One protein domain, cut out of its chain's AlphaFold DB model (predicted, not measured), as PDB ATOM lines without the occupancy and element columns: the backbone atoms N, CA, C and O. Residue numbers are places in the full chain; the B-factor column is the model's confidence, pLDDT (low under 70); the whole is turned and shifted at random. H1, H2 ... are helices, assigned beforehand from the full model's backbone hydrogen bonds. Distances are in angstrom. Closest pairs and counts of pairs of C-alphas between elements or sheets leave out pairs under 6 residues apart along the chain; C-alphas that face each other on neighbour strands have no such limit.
ATOM      1  N   ALA A  10      62.454 -41.055  48.799       77.75
ATOM      2  CA  ALA A  10      62.063 -40.534  47.489       77.75
ATOM      3  C   ALA A  10      60.884 -41.315  46.881       77.75
ATOM      4  O   ALA A  10      59.922 -40.704  46.430       77.75
ATOM      5  N   GLN A  11      60.914 -42.650  46.950       83.75
ATOM      6  CA  GLN A  11      59.820 -43.508  46.472       83.75
ATOM      7  C   GLN A  11      58.529 -43.297  47.271       83.75
ATOM      8  O   GLN A  11      57.436 -43.329  46.712       83.75
ATOM      9  N   ILE A  12      58.644 -43.060  48.583       84.50
ATOM     10  CA  ILE A  12      57.489 -42.723  49.428       84.50
ATOM     11  C   ILE A  12      56.887 -41.382  48.992       84.50
ATOM     12  O   ILE A  12      55.667 -41.252  48.929       84.50
ATOM     13  N   GLU A  13      57.722 -40.391  48.673       85.88
ATOM     14  CA  GLU A  13      57.244 -39.080  48.228       85.88
ATOM     15  C   GLU A  13      56.584 -39.129  46.845       85.88
ATOM     16  O   GLU A  13      55.547 -38.503  46.642       85.88
ATOM     17  N   GLU A  14      57.126 -39.917  45.918       88.25
ATOM     18  CA  GLU A  14      56.526 -40.140  44.600       88.25
ATOM     19  C   GLU A  14      55.139 -40.789  44.722       88.25
ATOM     20  O   GLU A  14      54.158 -40.286  44.170       88.25
ATOM     21  N   LYS A  15      55.023 -41.846  45.537       90.19
ATOM     22  CA  LYS A  15      53.737 -42.488  45.846       90.19
ATOM     23  C   LYS A  15      52.751 -41.518  46.511       90.19
ATOM     24  O   LYS A  15      51.558 -41.555  46.211       90.19
ATOM     25  N   LEU A  16      53.224 -40.622  47.383       89.62
ATOM     26  CA  LEU A  16      52.393 -39.569  47.981       89.62
ATOM     27  C   LEU A  16      51.879 -38.580  46.925       89.62
ATOM     28  O   LEU A  16      50.704 -38.222  46.967       89.62
ATOM     29  N   GLN A  17      52.713 -38.159  45.969       88.88
ATOM     30  CA  GLN A  17      52.290 -37.271  44.880       88.88
ATOM     31  C   GLN A  17      51.265 -37.945  43.959       88.88
ATOM     32  O   GLN A  17      50.237 -37.339  43.655       88.88
ATOM     33  N   GLN A  18      51.486 -39.208  43.588       91.06
ATOM     34  CA  GLN A  18      50.526 -39.994  42.805       91.06
ATOM     35  C   GLN A  18      49.179 -40.131  43.531       91.06
ATOM     36  O   GLN A  18      48.124 -39.920  42.930       91.06
ATOM     37  N   ALA A  19      49.200 -40.382  44.844       90.00
ATOM     38  CA  ALA A  19      47.993 -40.451  45.664       90.00
ATOM     39  C   ALA A  19      47.230 -39.113  45.730       90.00
ATOM     40  O   ALA A  19      45.998 -39.110  45.749       90.00
ATOM     41  N   ILE A  20      47.933 -37.975  45.748       89.12
ATOM     42  CA  ILE A  20      47.310 -36.641  45.707       89.12
ATOM     43  C   ILE A  20      46.634 -36.405  44.356       89.12
ATOM     44  O   ILE A  20      45.484 -35.969  44.332       89.12
ATOM     45  N   VAL A  21      47.306 -36.729  43.248       91.69
ATOM     46  CA  VAL A  21      46.746 -36.586  41.893       91.69
ATOM     47  C   VAL A  21      45.496 -37.455  41.732       91.69
ATOM     48  O   VAL A  21      44.454 -36.958  41.310       91.69
ATOM     49  N   ALA A  22      45.540 -38.718  42.163       89.62
ATOM     50  CA  ALA A  22      44.392 -39.625  42.094       89.62
ATOM     51  C   ALA A  22      43.198 -39.159  42.955       89.62
ATOM     52  O   ALA A  22      42.032 -39.328  42.585       89.62
ATOM     53  N   LEU A  23      43.463 -38.520  44.103       88.69
ATOM     54  CA  LEU A  23      42.425 -37.883  44.923       88.69
ATOM     55  C   LEU A  23      41.835 -36.634  44.250       88.69
ATOM     56  O   LEU A  23      40.626 -36.417  44.335       88.69
ATOM     57  N   GLN A  24      42.654 -35.833  43.561       88.38
ATOM     58  CA  GLN A  24      42.195 -34.670  42.790       88.38
ATOM     59  C   GLN A  24      41.337 -35.085  41.586       88.38
ATOM     60  O   GLN A  24      40.314 -34.456  41.320       88.38
ATOM     61  N   LEU A  25      41.696 -36.190  40.923       90.75
ATOM     62  CA  LEU A  25      40.931 -36.812  39.835       90.75
ATOM     63  C   LEU A  25      39.665 -37.552  40.315       90.75
ATOM     64  O   LEU A  25      38.925 -38.099  39.503       90.75
ATOM     65  N   LYS A  26      39.379 -37.537  41.626       86.94
ATOM     66  CA  LYS A  26      38.234 -38.207  42.271       86.94
ATOM     67  C   LYS A  26      38.168 -39.724  42.036       86.94
ATOM     68  O   LYS A  26      37.104 -40.318  42.219       86.94
ATOM     69  N   GLU A  27      39.287 -40.371  41.719       87.75
ATOM     70  CA  GLU A  27      39.363 -41.833  41.557       87.75
ATOM     71  C   GLU A  27      39.100 -42.562  42.885       87.75
ATOM     72  O   GLU A  27      38.515 -43.646  42.924       87.75
ATOM     73  N   PHE A  28      39.454 -41.926  44.007       87.50
ATOM     74  CA  PHE A  28      39.241 -42.457  45.349       87.50
ATOM     75  C   PHE A  28      38.270 -41.592  46.156       87.50
ATOM     76  O   PHE A  28      38.449 -40.390  46.319       87.50
ATOM     77  N   LYS A  29      37.261 -42.236  46.761       83.31
ATOM     78  CA  LYS A  29      36.228 -41.567  47.580       83.31
ATOM     79  C   LYS A  29      36.724 -41.067  48.945       83.31
ATOM     80  O   LYS A  29      36.003 -40.348  49.625       83.31
ATOM     81  N   SER A  30      37.905 -41.490  49.403       87.31
ATOM     82  CA  SER A  30      38.474 -41.008  50.667       87.31
ATOM     83  C   SER A  30      39.997 -41.103  50.691       87.31
ATOM     84  O   SER A  30      40.579 -42.015  50.103       87.31
ATOM     85  N   ILE A  31      40.617 -40.228  51.490       87.94
ATOM     86  CA  ILE A  31      42.063 -40.219  51.763       87.94
ATOM     87  C   ILE A  31      42.534 -41.579  52.301       87.94
ATOM     88  O   ILE A  31      43.631 -42.019  51.984       87.94
ATOM     89  N   ARG A  32      41.701 -42.283  53.083       88.62
ATOM     90  CA  ARG A  32      42.047 -43.599  53.641       88.62
ATOM     91  C   ARG A  32      42.182 -44.665  52.551       88.62
ATOM     92  O   ARG A  32      43.130 -45.433  52.601       88.62
ATOM     93  N   LYS A  33      41.271 -44.674  51.571       89.00
ATOM     94  CA  LYS A  33      41.314 -45.632  50.452       89.00
ATOM     95  C   LYS A  33      42.493 -45.365  49.520       89.00
ATOM     96  O   LYS A  33      43.133 -46.310  49.087       89.00
ATOM     97  N   ALA A  34      42.797 -44.094  49.258       89.62
ATOM     98  CA  ALA A  34      43.989 -43.728  48.498       89.62
ATOM     99  C   ALA A  34      45.274 -44.121  49.250       89.62
ATOM    100  O   ALA A  34      46.152 -44.751  48.679       89.62
ATOM    101  N   ALA A  35      45.365 -43.829  50.552       90.06
ATOM    102  CA  ALA A  35      46.524 -44.192  51.369       90.06
ATOM    103  C   ALA A  35      46.790 -45.709  51.394       90.06
ATOM    104  O   ALA A  35      47.935 -46.134  51.290       90.06
ATOM    105  N   GLU A  36      45.731 -46.514  51.492       90.25
ATOM    106  CA  GLU A  36      45.811 -47.976  51.457       90.25
ATOM    107  C   GLU A  36      46.228 -48.498  50.073       90.25
ATOM    108  O   GLU A  36      47.115 -49.339  49.988       90.25
ATOM    109  N   HIS A  37      45.663 -47.943  48.995       89.75
ATOM    110  CA  HIS A  37      45.988 -48.337  47.620       89.75
ATOM    111  C   HIS A  37      47.439 -48.023  47.227       89.75
ATOM    112  O   HIS A  37      48.099 -48.831  46.584       89.75
ATOM    113  N   PHE A  38      47.946 -46.850  47.613       88.94
ATOM    114  CA  PHE A  38      49.318 -46.429  47.309       88.94
ATOM    115  C   PHE A  38      50.340 -46.867  48.374       88.94
ATOM    116  O   PHE A  38      51.517 -46.535  48.253       88.94
ATOM    117  N   GLU A  39      49.916 -47.620  49.398       89.62
ATOM    118  CA  GLU A  39      50.758 -48.107  50.504       89.62
ATOM    119  C   GLU A  39      51.502 -46.982  51.256       89.62
ATOM    120  O   GLU A  39      52.663 -47.124  51.649       89.62
ATOM    121  N   VAL A  40      50.845 -45.836  51.457       89.38
ATOM    122  CA  VAL A  40      51.421 -44.665  52.139       89.38
ATOM    123  C   VAL A  40      50.701 -44.372  53.460       89.38
ATOM    124  O   VAL A  40      49.492 -44.579  53.575       89.38
ATOM    125  N   PRO A  41      51.388 -43.841  54.490       89.44
ATOM    126  CA  PRO A  41      50.731 -43.476  55.741       89.44
ATOM    127  C   PRO A  41      49.660 -42.393  55.537       89.44
ATOM    128  O   PRO A  41      49.932 -41.310  55.013       89.44
ATOM    129  N   LYS A  42      48.437 -42.650  56.025       91.25
ATOM    130  CA  LYS A  42      47.293 -41.721  55.921       91.25
ATOM    131  C   LYS A  42      47.603 -40.333  56.494       91.25
ATOM    132  O   LYS A  42      47.177 -39.334  55.919       91.25
ATOM    133  N   SER A  43      48.294 -40.266  57.634       88.69
ATOM    134  CA  SER A  43      48.656 -39.001  58.288       88.69
ATOM    135  C   SER A  43      49.561 -38.157  57.395       88.69
ATOM    136  O   SER A  43      49.273 -36.986  57.172       88.69
ATOM    137  N   THR A  44      50.590 -38.772  56.810       87.31
ATOM    138  CA  THR A  44      51.515 -38.107  55.891       87.31
ATOM    139  C   THR A  44      50.803 -37.641  54.622       87.31
ATOM    140  O   THR A  44      51.009 -36.506  54.209       87.31
ATOM    141  N   LEU A  45      49.909 -38.454  54.045       88.62
ATOM    142  CA  LEU A  45      49.100 -38.056  52.884       88.62
ATOM    143  C   LEU A  45      48.183 -36.862  53.191       88.62
ATOM    144  O   LEU A  45      48.102 -35.930  52.393       88.62
ATOM    145  N   ALA A  46      47.530 -36.852  54.356       89.50
ATOM    146  CA  ALA A  46      46.700 -35.727  54.789       89.50
ATOM    147  C   ALA A  46      47.528 -34.449  55.011       89.50
ATOM    148  O   ALA A  46      47.123 -33.372  54.580       89.50
ATOM    149  N   ASP A  47      48.710 -34.577  55.618       88.00
ATOM    150  CA  ASP A  47      49.655 -33.476  55.807       88.00
ATOM    151  C   ASP A  47      50.135 -32.887  54.469       88.00
ATOM    152  O   ASP A  47      50.205 -31.663  54.331       88.00
ATOM    153  N   ARG A  48      50.411 -33.731  53.461       88.88
ATOM    154  CA  ARG A  48      50.739 -33.274  52.098       88.88
ATOM    155  C   ARG A  48      49.594 -32.519  51.447       88.88
ATOM    156  O   ARG A  48      49.820 -31.471  50.852       88.88
ATOM    157  N   LEU A  49      48.376 -33.038  51.576       85.69
ATOM    158  CA  LEU A  49      47.176 -32.440  50.994       85.69
ATOM    159  C   LEU A  49      46.848 -31.081  51.637       85.69
ATOM    160  O   LEU A  49      46.355 -30.183  50.964       85.69
ATOM    161  N   ALA A  50      47.200 -30.908  52.915       86.94
ATOM    162  CA  ALA A  50      47.152 -29.634  53.632       86.94
ATOM    163  C   ALA A  50      48.312 -28.673  53.283       86.94
ATOM    164  O   ALA A  50      48.432 -27.608  53.887       86.94
ATOM    165  N   GLY A  51      49.186 -29.037  52.338       82.69
ATOM    166  CA  GLY A  51      50.279 -28.193  51.854       82.69
ATOM    167  C   GLY A  51      51.561 -28.241  52.691       82.69
ATOM    168  O   GLY A  51      52.456 -27.420  52.477       82.69
ATOM    169  N   LYS A  52      51.708 -29.184  53.638       84.12
ATOM    170  CA  LYS A  52      52.967 -29.319  54.387       84.12
ATOM    171  C   LYS A  52      54.081 -29.837  53.473       84.12
ATOM    172  O   LYS A  52      53.980 -30.915  52.878       84.12
ATOM    173  N   LYS A  53      55.176 -29.074  53.409       80.56
ATOM    174  CA  LYS A  53      56.382 -29.372  52.616       80.56
ATOM    175  C   LYS A  53      57.140 -30.591  53.141       80.56
ATOM    176  O   LYS A  53      56.953 -31.020  54.282       80.56
ATOM    177  N   THR A  54      57.970 -31.215  52.303       76.50
ATOM    178  CA  THR A  54      58.776 -32.381  52.719       76.50
ATOM    179  C   THR A  54      59.777 -32.010  53.783       76.50
ATOM    180  O   THR A  54      60.220 -30.872  53.823       76.50
ATOM    181  N   ARG A  55      60.203 -32.979  54.604       71.00
ATOM    182  CA  ARG A  55      61.289 -32.745  55.561       71.00
ATOM    183  C   ARG A  55      62.534 -32.166  54.864       71.00
ATOM    184  O   ARG A  55      63.180 -31.274  55.402       71.00
ATOM    185  N   SER A  56      62.829 -32.629  53.647       68.62
ATOM    186  CA  SER A  56      63.918 -32.098  52.819       68.62
ATOM    187  C   SER A  56      63.693 -30.631  52.428       68.62
ATOM    188  O   SER A  56      64.580 -29.808  52.622       68.62
ATOM    189  N   GLN A  57      62.490 -30.285  51.961       71.12
ATOM    190  CA  GLN A  57      62.105 -28.917  51.584       71.12
ATOM    191  C   GLN A  57      61.956 -27.978  52.792       71.12
ATOM    192  O   GLN A  57      62.248 -26.794  52.695       71.12
ATOM    193  N   THR A  58      61.523 -28.467  53.958       70.19
ATOM    194  CA  THR A  58      61.455 -27.651  55.182       70.19
ATOM    195  C   THR A  58      62.844 -27.316  55.705       70.19
ATOM    196  O   THR A  58      63.047 -26.236  56.246       70.19
ATOM    197  N   HIS A  59      63.813 -28.222  55.535       70.25
ATOM    198  CA  HIS A  59      65.204 -27.974  55.918       70.25
ATOM    199  C   HIS A  59      66.007 -27.226  54.846       70.25
ATOM    200  O   HIS A  59      67.148 -26.872  55.119       70.25
ATOM    201  N   GLU A  60      65.433 -26.946  53.671       72.06
ATOM    202  CA  GLU A  60      66.074 -26.177  52.594       72.06
ATOM    203  C   GLU A  60      66.518 -24.791  53.078       72.06
ATOM    204  O   GLU A  60      67.652 -24.390  52.844       72.06
TER     205      GLU A  60
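This is residues 10 to 60 of the 437 residues of the protein "HTH CENPB-type domain-containing protein" of Sclerotinia sclerotiorum (strain ATCC 18683 / 1980 / Ss-1) (UniProt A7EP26). What would one see first? Three helices, H1, H2 and H3, pack on one another in a small crossed cluster, each touching the other two, with the longer H1 along one side and the shorter H2 and H3 crossing it. From this cluster residues 55 to 60 stick out as a free tail, with the four-residue helix H4 in it. What is it made of, and how large is it? The printed part has 51 residues with four named helices, H1, H2, H3 and H4 in chain order, and no named strand, and its class is all helix. The whole is compact, with a radius of gyration of the C-alphas of 10.6 A, yet elongated in outline, spanning 34 by 19 by 16 A with the free tail at one end.

What does the first helix touch? H1, residues 10 to 24, touches H2, residues 31 to 37, with its residues 19 to 23 alone; the closest C-alphas, those of Ala 19 and Ala 34, are 5.9 A apart, and the two run opposite ways at a steep tilt of 55 degrees. With its residues 16 to 20 alone H1 touches H3, residues 42 to 49; the closest C-alphas, those of Leu 16 and Leu 45, are 6.1 A apart, and the lines stand about perpendicular, only just, at 70.4 degrees. How do H2 and H3 stand? They touch, the closest C-alphas being those of Ala 35 and Lys 42 at 5.2 A, and they run opposite ways at a steep tilt of 64 degrees. Does the last helix touch any other? H4, residues 55 to 58, is apart from H1, H2 and H3. What do the backbones show? In H1, H2 and H3 every O i to N i+4 pair is within hydrogen-bond range; H4 is too short for such a pair, and its one O i to N i+3 pair is not within range.

Where does the first helix begin and end? H1 runs from C-alpha 10 at (62.063, -40.534, 47.489) to C-alpha 24 at (42.195, -34.670, 42.790), 21.2 A. How long are the others? H2, residues 31 to 37, measures 9.9 A from first to last C-alpha; H3, residues 42 to 49, measures 10.5 A. H4, residues 55 to 58, measures 5.1 A and ends with C-alpha 58 at (61.455, -27.651, 55.182).

How far does it reach? The two C-alphas farthest apart, those of Lys 29 and Glu 60, are 34.0 A apart. Are there cuts or long links? The printed part has no cut; the link from H1 to H2 is short, and those from H2 to H3 and from H3 to H4 are tight. Where is confidence low? The mean pLDDT of the printed part is 85.6, and residue 56 is under 70.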